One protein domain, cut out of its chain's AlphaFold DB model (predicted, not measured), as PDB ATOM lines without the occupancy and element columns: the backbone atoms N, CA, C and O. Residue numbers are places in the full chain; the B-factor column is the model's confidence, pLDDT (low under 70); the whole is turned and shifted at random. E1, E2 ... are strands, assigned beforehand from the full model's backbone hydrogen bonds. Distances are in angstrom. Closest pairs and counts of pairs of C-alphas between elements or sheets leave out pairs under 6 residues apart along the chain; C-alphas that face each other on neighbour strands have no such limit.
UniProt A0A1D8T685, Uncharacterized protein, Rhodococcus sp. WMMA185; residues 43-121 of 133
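AT A GLANCE: This is residues 43 to 121 of the 133 residues of an uncharacterized protein of Rhodococcus sp. WMMA185 (UniProt A0A1D8T685). With little regular structure, this is one strongly twisted sheet, curled and folded so that E1, E3 and E4 face E6 and E2, with E5 as hinge. Six strands, E1 to E6, and no named helix hold 31 of the 79 printed residues; the all-strand, mixed sheet runs E1 E3 E4 E5 E6 E2. It is compact, radius of gyration of the C-alphas 12.5 A, spanning 43 by 27 by 18 A.

IN THESE COORDINATES: Find C-alpha 43 at (120.218, 112.241, 132.298), where E1, residues 43 to 46, begins. Next come E2, 65 to 67; E3, 75 to 80; E4, 89 to 93; E5, 101 to 108, 22.4 A long; and E6, 116 to 120, ending at (117.750, 111.736, 149.727).

HOW THE PARTS SIT: E1 is antiparallel to E3; look at N 44 and O 79, 2.8 A apart. E3 E4 E5 E6 form a meander, antiparallel hairpins in a row. E2 is parallel to E6; N 119 and O 66 are 2.8 A apart.

THE WHOLE: The printed part has no cut. Residues 47 to 64 make a long link. Residues 96 to 98 have pLDDT under 70.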
ATOM      1  N   LEU A  43     121.188 111.810 131.310       88.56
ATOM      2  CA  LEU A  43     120.218 112.241 132.298       88.56
ATOM      3  C   LEU A  43     118.805 112.031 131.739       88.56
ATOM      4  O   LEU A  43     118.454 112.593 130.702       88.56
ATOM      5  N   ARG A  44     117.994 111.234 132.430       91.50
ATOM      6  CA  ARG A  44     116.587 110.994 132.113       91.50
ATOM      7  C   ARG A  44     115.717 111.573 133.221       91.50
ATOM      8  O   ARG A  44     115.934 111.266 134.389       91.50
ATOM      9  N   ILE A  45     114.724 112.374 132.849       91.69
ATOM     10  CA  ILE A  45     113.692 112.840 133.780       91.69
ATOM     11  C   ILE A  45     112.815 111.649 134.165       91.69
ATOM     12  O   ILE A  45     112.457 110.834 133.312       91.69
ATOM     13  N   VAL A  46     112.535 111.540 135.457       91.62
ATOM     14  CA  VAL A  46     111.728 110.478 136.040       91.62
ATOM     15  C   VAL A  46     110.362 111.051 136.391       91.62
ATOM     16  O   VAL A  46     110.278 112.030 137.131       91.62
ATOM     17  N   ASP A  47     109.307 110.443 135.857       88.81
ATOM     18  CA  ASP A  47     107.930 110.915 136.035       88.81
ATOM     19  C   ASP A  47     107.232 110.239 137.231       88.81
ATOM     20  O   ASP A  47     106.296 110.785 137.811       88.81
ATOM     21  N   ASP A  48     107.711 109.066 137.644       90.94
ATOM     22  CA  ASP A  48     107.188 108.225 138.721       90.94
ATOM     23  C   ASP A  48     107.959 108.436 140.033       90.94
ATOM     24  O   ASP A  48     108.572 107.525 140.593       90.94
ATOM     25  N   VAL A  49     107.942 109.668 140.541       93.31
ATOM     26  CA  VAL A  49     108.567 110.001 141.829       93.31
ATOM     27  C   VAL A  49     107.607 109.699 142.981       93.31
ATOM     28  O   VAL A  49     106.547 110.311 143.112       93.31
ATOM     29  N   LEU A  50     108.010 108.785 143.859       94.62
ATOM     30  CA  LEU A  50     107.312 108.479 145.103       94.62
ATOM     31  C   LEU A  50     107.960 109.275 146.237       94.62
ATOM     32  O   LEU A  50     109.134 109.073 146.546       94.62
ATOM     33  N   GLY A  51     107.190 110.170 146.852       92.38
ATOM     34  CA  GLY A  51     107.571 110.866 148.086       92.38
ATOM     35  C   GLY A  51     107.148 110.100 149.348       92.38
ATOM     36  O   GLY A  51     106.315 109.194 149.251       92.38
ATOM     37  N   PRO A  52     107.654 110.477 150.536       90.00
ATOM     38  CA  PRO A  52     107.382 109.785 151.805       90.00
ATOM     39  C   PRO A  52     105.894 109.718 152.186       90.00
ATOM     40  O   PRO A  52     105.477 108.827 152.917       90.00
ATOM     41  N   GLN A  53     105.085 110.651 151.688       90.25
ATOM     42  CA  GLN A  53     103.638 110.707 151.883       90.25
ATOM     43  C   GLN A  53     102.856 109.713 151.009       90.25
ATOM     44  O   GLN A  53     101.660 109.522 151.218       90.25
ATOM     45  N   ASN A  54     103.492 109.114 149.997       92.69
ATOM     46  CA  ASN A  54     102.844 108.140 149.130       92.69
ATOM     47  C   ASN A  54     102.754 106.781 149.856       92.69
ATOM     48  O   ASN A  54     103.786 106.261 150.280       92.69
ATOM     49  N   PRO A  55     101.565 106.156 149.968       93.75
ATOM     50  CA  PRO A  55     101.420 104.872 150.663       93.75
ATOM     51  C   PRO A  55     102.223 103.733 150.010       93.75
ATOM     52  O   PRO A  55     102.603 102.782 150.685       93.75
ATOM     53  N   GLY A  56     102.517 103.834 148.712       94.19
ATOM     54  CA  GLY A  56     103.350 102.890 147.971       94.19
ATOM     55  C   GLY A  56     104.856 103.107 148.127       94.19
ATOM     56  O   GLY A  56     105.627 102.318 147.592       94.19
ATOM     57  N   PHE A  57     105.306 104.138 148.851       94.81
ATOM     58  CA  PHE A  57     106.729 104.480 148.959       94.81
ATOM     59  C   PHE A  57     107.585 103.306 149.458       94.81
ATOM     60  O   PHE A  57     108.621 102.992 148.872       94.81
ATOM     61  N   TRP A  58     107.122 102.619 150.504       93.38
ATOM     62  CA  TRP A  58     107.818 101.477 151.107       93.38
ATOM     63  C   TRP A  58     107.424 100.120 150.517       93.38
ATOM     64  O   TRP A  58     107.976  99.105 150.931       93.38
ATOM     65  N   ASN A  59     106.494 100.082 149.560       92.50
ATOM     66  CA  ASN A  59     106.102  98.840 148.908       92.50
ATOM     67  C   ASN A  59     107.024  98.586 147.698       92.50
ATOM     68  O   ASN A  59     106.967  99.379 146.756       92.50
ATOM     69  N   PRO A  60     107.861  97.529 147.684       90.94
ATOM     70  CA  PRO A  60     108.736  97.224 146.548       90.94
ATOM     71  C   PRO A  60     107.966  96.866 145.267       90.94
ATOM     72  O   PRO A  60     108.482  97.091 144.177       90.94
ATOM     73  N   GLU A  61     106.721  96.391 145.380       91.94
ATOM     74  CA  GLU A  61     105.870  96.038 144.235       91.94
ATOM     75  C   GLU A  61     105.371  97.267 143.463       91.94
ATOM     76  O   GLU A  61     104.963  97.163 142.307       91.94
ATOM     77  N   VAL A  62     105.388  98.446 144.093       93.31
ATOM     78  CA  VAL A  62     104.993  99.694 143.439       93.31
ATOM     79  C   VAL A  62     106.195 100.228 142.652       93.31
ATOM     80  O   VAL A  62     107.223 100.553 143.255       93.31
ATOM     81  N   PRO A  63     106.118 100.347 141.315       90.94
ATOM     82  CA  PRO A  63     107.195 100.952 140.542       90.94
ATOM     83  C   PRO A  63     107.319 102.439 140.888       90.94
ATOM     84  O   PRO A  63     106.326 103.106 141.187       90.94
ATOM     85  N   GLY A  64     108.546 102.955 140.877       92.38
ATOM     86  CA  GLY A  64     108.793 104.360 141.179       92.38
ATOM     87  C   GLY A  64     110.178 104.653 141.731       92.38
ATOM     88  O   GLY A  64     110.784 103.849 142.446       92.38
ATOM     89  N   THR A  65     110.666 105.859 141.467       94.69
ATOM     90  CA  THR A  65     111.855 106.389 142.135       94.69
ATOM     91  C   THR A  65     111.462 106.973 143.481       94.69
ATOM     92  O   THR A  65     110.686 107.922 143.562       94.69
ATOM     93  N   ARG A  66     112.017 106.416 144.556       95.44
ATOM     94  CA  ARG A  66     111.720 106.839 145.927       95.44
ATOM     95  C   ARG A  66     112.638 107.968 146.334       95.44
ATOM     96  O   ARG A  66     113.847 107.770 146.404       95.44
ATOM     97  N   VAL A  67     112.071 109.131 146.620       94.69
ATOM     98  CA  VAL A  67     112.814 110.282 147.134       94.69
ATOM     99  C   VAL A  67     112.261 110.629 148.508       94.69
ATOM    100  O   VAL A  67     111.112 111.034 148.642       94.69
ATOM    101  N   LEU A  68     113.076 110.411 149.539       92.75
ATOM    102  CA  LEU A  68     112.705 110.624 150.933       92.75
ATOM    103  C   LEU A  68     112.559 112.111 151.258       92.75
ATOM    104  O   LEU A  68     111.664 112.490 152.008       92.75
ATOM    105  N   THR A  69     113.422 112.956 150.692       88.06
ATOM    106  CA  THR A  69     113.271 114.407 150.823       88.06
ATOM    107  C   THR A  69     112.064 114.859 149.998       88.06
ATOM    108  O   THR A  69     112.013 114.539 148.807       88.06
ATOM    109  N   PRO A  70     111.105 115.607 150.573       83.56
ATOM    110  CA  PRO A  70     109.990 116.151 149.810       83.56
ATOM    111  C   PRO A  70     110.485 116.946 148.599       83.56
ATOM    112  O   PRO A  70     111.286 117.871 148.729       83.56
ATOM    113  N   VAL A  71     110.015 116.565 147.411       84.12
ATOM    114  CA  VAL A  71     110.307 117.292 146.174       84.12
ATOM    115  C   VAL A  71     109.303 118.429 146.057       84.12
ATOM    116  O   VAL A  71     108.095 118.199 145.991       84.12
ATOM    117  N   GLU A  72     109.802 119.661 146.062       82.81
ATOM    118  CA  GLU A  72     108.962 120.846 145.924       82.81
ATOM    119  C   GLU A  72     108.242 120.898 144.573       82.81
ATOM    120  O   GLU A  72     108.780 120.453 143.551       82.81
ATOM    121  N   PRO A  73     107.046 121.508 144.518       81.56
ATOM    122  CA  PRO A  73     106.375 121.759 143.253       81.56
ATOM    123  C   PRO A  73     107.288 122.532 142.294       81.56
ATOM    124  O   PRO A  73     107.801 123.589 142.647       81.56
ATOM    125  N   GLY A  74     107.449 122.047 141.062       82.31
ATOM    126  CA  GLY A  74     108.306 122.674 140.042       82.31
ATOM    127  C   GLY A  74     109.751 122.164 140.006       82.31
ATOM    128  O   GLY A  74     110.443 122.420 139.018       82.31
ATOM    129  N   VAL A  75     110.166 121.388 141.008       87.75
ATOM    130  CA  VAL A  75     111.419 120.633 140.993       87.75
ATOM    131  C   VAL A  75     111.172 119.277 140.335       87.75
ATOM    132  O   VAL A  75     110.205 118.585 140.650       87.75
ATOM    133  N   ILE A  76     112.042 118.890 139.404       91.06
ATOM    134  CA  ILE A  76     111.999 117.576 138.753       91.06
ATOM    135  C   ILE A  76     113.131 116.690 139.260       91.06
ATOM    136  O   ILE A  76     114.205 117.181 139.612       91.06
ATOM    137  N   VAL A  77     112.915 115.378 139.232       93.44
ATOM    138  CA  VAL A  77     113.952 114.383 139.516       93.44
ATOM    139  C   VAL A  77     114.473 113.833 138.197       93.44
ATOM    140  O   VAL A  77     113.706 113.495 137.295       93.44
ATOM    141  N   ALA A  78     115.790 113.753 138.079       93.69
ATOM    142  CA  ALA A  78     116.447 113.233 136.898       93.69
ATOM    143  C   ALA A  78     117.580 112.279 137.284       93.69
ATOM    144  O   ALA A  78     118.398 112.585 138.158       93.69
ATOM    145  N   CYS A  79     117.619 111.126 136.625       93.94
ATOM    146  CA  CYS A  79     118.468 109.995 136.960       93.94
ATOM    147  C   CYS A  79     119.285 109.508 135.763       93.94
ATOM    148  O   CYS A  79     118.905 109.695 134.608       93.94
ATOM    149  N   ALA A  80     120.423 108.876 136.043       93.50
ATOM    150  CA  ALA A  80     121.278 108.271 135.034       93.50
ATOM    151  C   ALA A  80     120.572 107.076 134.385       93.50
ATOM    152  O   ALA A  80     120.185 106.122 135.060       93.50
ATOM    153  N   SER A  81     120.437 107.110 133.066       91.06
ATOM    154  CA  SER A  81     119.800 106.048 132.304       91.06
ATOM    155  C   SER A  81     120.708 104.842 132.069       91.06
ATOM    156  O   SER A  81     121.936 104.957 132.042       91.06
ATOM    157  N   GLY A  82     120.088 103.680 131.836       86.62
ATOM    158  CA  GLY A  82     120.772 102.455 131.413       86.62
ATOM    159  C   GLY A  82     121.508 101.702 132.530       86.62
ATOM    160  O   GLY A  82     122.359 100.860 132.223       86.62
ATOM    161  N   PHE A  83     121.181 101.993 133.793       86.50
ATOM    162  CA  PHE A  83     121.687 101.300 134.976       86.50
ATOM    163  C   PHE A  83     120.541 100.702 135.785       86.50
ATOM    164  O   PHE A  83     119.619 101.424 136.153       86.50
ATOM    165  N   GLU A  84     120.656  99.412 136.092       87.56
ATOM    166  CA  GLU A  84     119.751  98.693 136.984       87.56
ATOM    167  C   GLU A  84     120.595  98.004 138.075       87.56
ATOM    168  O   GLU A  84     121.384  97.115 137.742       87.56
ATOM    169  N   PRO A  85     120.518  98.436 139.348       87.12
ATOM    170  CA  PRO A  85     119.743  99.575 139.848       87.12
ATOM    171  C   PRO A  85     120.331 100.936 139.423       87.12
ATOM    172  O   PRO A  85     121.534 101.079 139.188       87.12
ATOM    173  N   THR A  86     119.483 101.965 139.382       91.62
ATOM    174  CA  THR A  86     119.858 103.345 139.010       91.62
ATOM    175  C   THR A  86     120.972 103.892 139.905       91.62
ATOM    176  O   THR A  86     120.803 103.959 141.116       91.62
ATOM    177  N   ILE A  87     122.103 104.329 139.344       91.81
ATOM    178  CA  ILE A  87     123.315 104.665 140.130       91.81
ATOM    179  C   ILE A  87     123.464 106.138 140.526       91.81
ATOM    180  O   ILE A  87     124.302 106.468 141.360       91.81
ATOM    181  N   SER A  88     122.705 107.045 139.911       92.88
ATOM    182  CA  SER A  88     122.812 108.479 140.184       92.88
ATOM    183  C   SER A  88     121.497 109.168 139.880       92.88
ATOM    184  O   SER A  88     120.980 109.020 138.777       92.88
ATOM    185  N   CYS A  89     121.020 109.982 140.815       94.19
ATOM    186  CA  CYS A  89     119.883 110.871 140.626       94.19
ATOM    187  C   CYS A  89     120.196 112.272 141.142       94.19
ATOM    188  O   CYS A  89     121.175 112.514 141.853       94.19
ATOM    189  N   SER A  90     119.363 113.214 140.735       92.94
ATOM    190  CA  SER A  90     119.502 114.628 141.038       92.94
ATOM    191  C   SER A  90     118.158 115.326 140.955       92.94
ATOM    192  O   SER A  90     117.266 114.859 140.246       92.94
ATOM    193  N   THR A  91     118.037 116.455 141.633       91.75
ATOM    194  CA  THR A  91     116.923 117.381 141.473       91.75
ATOM    195  C   THR A  91     117.340 118.561 140.603       91.75
ATOM    196  O   THR A  91     118.482 119.030 140.649       91.75
ATOM    197  N   ILE A  92     116.409 119.018 139.771       89.25
ATOM    198  CA  ILE A  92     116.558 120.203 138.929       89.25
ATOM    199  C   ILE A  92     115.373 121.107 139.230       89.25
ATOM    200  O   ILE A  92     114.225 120.719 139.009       89.25
ATOM    201  N   ASP A  93     115.649 122.310 139.717       87.25
ATOM    202  CA  ASP A  93     114.641 123.358 139.787       87.25
ATOM    203  C   ASP A  93     114.553 124.046 138.421       87.25
ATOM    204  O   ASP A  93     115.561 124.473 137.865       87.25
ATOM    205  N   ARG A  94     113.352 124.097 137.838       78.88
ATOM    206  CA  ARG A  94     113.120 124.772 136.552       78.88
ATOM    207  C   ARG A  94     112.807 126.261 136.700       78.88
ATOM    208  O   ARG A  94     112.763 126.959 135.689       78.88
ATOM    209  N   ARG A  95     112.498 126.726 137.911       77.44
ATOM    210  CA  ARG A  95     112.040 128.096 138.186       77.44
ATOM    211  C   ARG A  95     113.205 129.057 138.334       77.44
ATOM    212  O   ARG A  95     113.117 130.201 137.901       77.44
ATOM    213  N   GLU A  96     114.291 128.571 138.909       67.06
ATOM    214  CA  GLU A  96     115.530 129.312 139.075       67.06
ATOM    215  C   GLU A  96     116.623 128.694 138.208       67.06
ATOM    216  O   GLU A  96     116.618 127.495 137.939       67.06
ATOM    217  N   SER A  97     117.625 129.485 137.820       69.25
ATOM    218  CA  SER A  97     118.889 128.965 137.269       69.25
ATOM    219  C   SER A  97     119.731 128.279 138.363       69.25
ATOM    220  O   SER A  97     120.955 128.429 138.416       69.25
ATOM    221  N   SER A  98     119.067 127.573 139.275       68.75
ATOM    222  CA  SER A  98     119.667 126.910 140.414       68.75
ATOM    223  C   SER A  98     120.433 125.676 139.934       68.75
ATOM    224  O   SER A  98     119.988 124.969 139.022       68.75
ATOM    225  N   PRO A  99     121.627 125.417 140.494       76.25
ATOM    226  CA  PRO A  99     122.443 124.296 140.066       76.25
ATOM    227  C   PRO A  99     121.722 122.976 140.348       76.25
ATOM    228  O   PRO A  99     121.057 122.817 141.371       76.25
ATOM    229  N   GLN A 100     121.900 122.008 139.448       86.06
ATOM    230  CA  GLN A 100     121.454 120.632 139.649       86.06
ATOM    231  C   GLN A 100     122.032 120.088 140.960       86.06
ATOM    232  O   GLN A 100     123.247 120.121 141.176       86.06
ATOM    233  N   ARG A 101     121.172 119.553 141.828       87.12
ATOM    234  CA  ARG A 101     121.581 119.023 143.134       87.12
ATOM    235  C   ARG A 101     121.614 117.508 143.077       87.12
ATOM    236  O   ARG A 101     120.628 116.872 142.722       87.12
ATOM    237  N   ARG A 102     122.761 116.910 143.397       91.06
ATOM    238  CA  ARG A 102     122.908 115.450 143.422       91.06
ATOM    239  C   ARG A 102     122.187 114.871 144.641       91.06
ATOM    240  O   ARG A 102     122.394 115.342 145.754       91.06
ATOM    241  N   LEU A 103     121.417 113.809 144.424       92.75
ATOM    242  CA  LEU A 103     120.825 113.008 145.489       92.75
ATOM    243  C   LEU A 103     121.800 111.912 145.923       92.75
ATOM    244  O   LEU A 103     122.488 111.307 145.097       92.75
ATOM    245  N   MET A 104     121.841 111.647 147.223       93.88
ATOM    246  CA  MET A 104     122.475 110.452 147.776       93.88
ATOM    247  C   MET A 104     121.455 109.319 147.820       93.88
ATOM    248  O   MET A 104     120.254 109.578 147.786       93.88
ATOM    249  N   PHE A 105     121.915 108.073 147.896       94.62
ATOM    250  CA  PHE A 105     121.027 106.925 148.036       94.62
ATOM    251  C   PHE A 105     121.478 105.992 149.150       94.62
ATOM    252  O   PHE A 105     122.658 105.933 149.495       94.62
ATOM    253  N   PHE A 106     120.522 105.234 149.665       94.44
ATOM    254  CA  PHE A 106     120.750 104.050 150.474       94.44
ATOM    255  C   PHE A 106     119.807 102.947 149.999       94.44
ATOM    256  O   PHE A 106     118.715 103.222 149.498       94.44
ATOM    257  N   ASP A 107     120.241 101.701 150.143       95.75
ATOM    258  CA  ASP A 107     119.453 100.533 149.765       95.75
ATOM    259  C   ASP A 107     118.878  99.897 151.034       95.75
ATOM    260  O   ASP A 107     119.617  99.529 151.950       95.75
ATOM    261  N   VAL A 108     117.552  99.789 151.104       94.56
ATOM    262  CA  VAL A 108     116.847  99.150 152.217       94.56
ATOM    263  C   VAL A 108     116.683  97.665 151.907       94.56
ATOM    264  O   VAL A 108     116.087  97.328 150.882       94.56
ATOM    265  N   PRO A 109     117.199  96.758 152.752       94.19
ATOM    266  CA  PRO A 109     117.048  95.328 152.522       94.19
ATOM    267  C   PRO A 109     115.572  94.926 152.605       94.19
ATOM    268  O   PRO A 109     114.880  95.291 153.556       94.19
ATOM    269  N   MET A 110     115.116  94.147 151.625       91.25
ATOM    270  CA  MET A 110     113.764  93.594 151.573       91.25
ATOM    271  C   MET A 110     113.810  92.075 151.712       91.25
ATOM    272  O   MET A 110     114.736  91.413 151.244       91.25
ATOM    273  N   ILE A 111     112.825  91.507 152.403       89.50
ATOM    274  CA  ILE A 111     112.738  90.058 152.595       89.50
ATOM    275  C   ILE A 111     112.108  89.452 151.345       89.50
ATOM    276  O   ILE A 111     110.969  89.768 151.025       89.50
ATOM    277  N   GLY A 112     112.837  88.569 150.660       89.00
ATOM    278  CA  GLY A 112     112.341  87.874 149.466       89.00
ATOM    279  C   GLY A 112     112.351  88.705 148.178       89.00
ATOM    280  O   GLY A 112     112.047  88.157 147.128       89.00
ATOM    281  N   GLU A 113     112.765  89.972 148.244       89.38
ATOM    282  CA  GLU A 113     112.777  90.925 147.129       89.38
ATOM    283  C   GLU A 113     114.146  91.624 147.015       89.38
ATOM    284  O   GLU A 113     114.911  91.656 147.989       89.38
ATOM    285  N   PRO A 114     114.489  92.212 145.853       89.81
ATOM    286  CA  PRO A 114     115.669  93.059 145.721       89.81
ATOM    287  C   PRO A 114     115.655  94.247 146.704       89.81
ATOM    288  O   PRO A 114     114.582  94.735 147.071       89.81
ATOM    289  N   PRO A 115     116.831  94.764 147.111       92.50
ATOM    290  CA  PRO A 115     116.902  95.944 147.964       92.50
ATOM    291  C   PRO A 115     116.181  97.149 147.354       92.50
ATOM    292  O   PRO A 115     116.322  97.450 146.166       92.50
ATOM    293  N   LEU A 116     115.452  97.877 148.192       94.06
ATOM    294  CA  LEU A 116     114.722  99.070 147.800       94.06
ATOM    295  C   LEU A 116     115.632 100.297 147.862       94.06
ATOM    296  O   LEU A 116     115.987 100.758 148.949       94.06
ATOM    297  N   ARG A 117     115.988 100.855 146.704       95.69
ATOM    298  CA  ARG A 117     116.799 102.076 146.633       95.69
ATOM    299  C   ARG A 117     115.975 103.315 146.974       95.69
ATOM    300  O   ARG A 117     114.982 103.608 146.307       95.69
ATOM    301  N   VAL A 118     116.431 104.069 147.969       95.50
ATOM    302  CA  VAL A 118     115.822 105.326 148.417       95.50
ATOM    303  C   VAL A 118     116.816 106.468 148.254       95.50
ATOM    304  O   VAL A 118     117.961 106.373 148.689       95.50
ATOM    305  N   TRP A 119     116.364 107.557 147.640       95.94
ATOM    306  CA  TRP A 119     117.145 108.762 147.390       95.94
ATOM    307  C   TRP A 119     116.852 109.849 148.418       95.94
ATOM    308  O   TRP A 119     115.723 109.998 148.877       95.94
ATOM    309  N   ILE A 120     117.853 110.652 148.754       93.69
ATOM    310  CA  ILE A 120     117.750 111.736 149.727       93.69
ATOM    311  C   ILE A 120     118.614 112.921 149.283       93.69
ATOM    312  O   ILE A 120     119.743 112.753 148.816       93.69
ATOM    313  N   ASP A 121     118.078 114.130 149.423       88.88
ATOM    314  CA  ASP A 121     118.862 115.363 149.341       88.88
ATOM    315  C   ASP A 121     119.428 115.653 150.736       88.88
ATOM    316  O   ASP A 121     118.681 115.953 151.666       88.88
TER     317      ASP A 121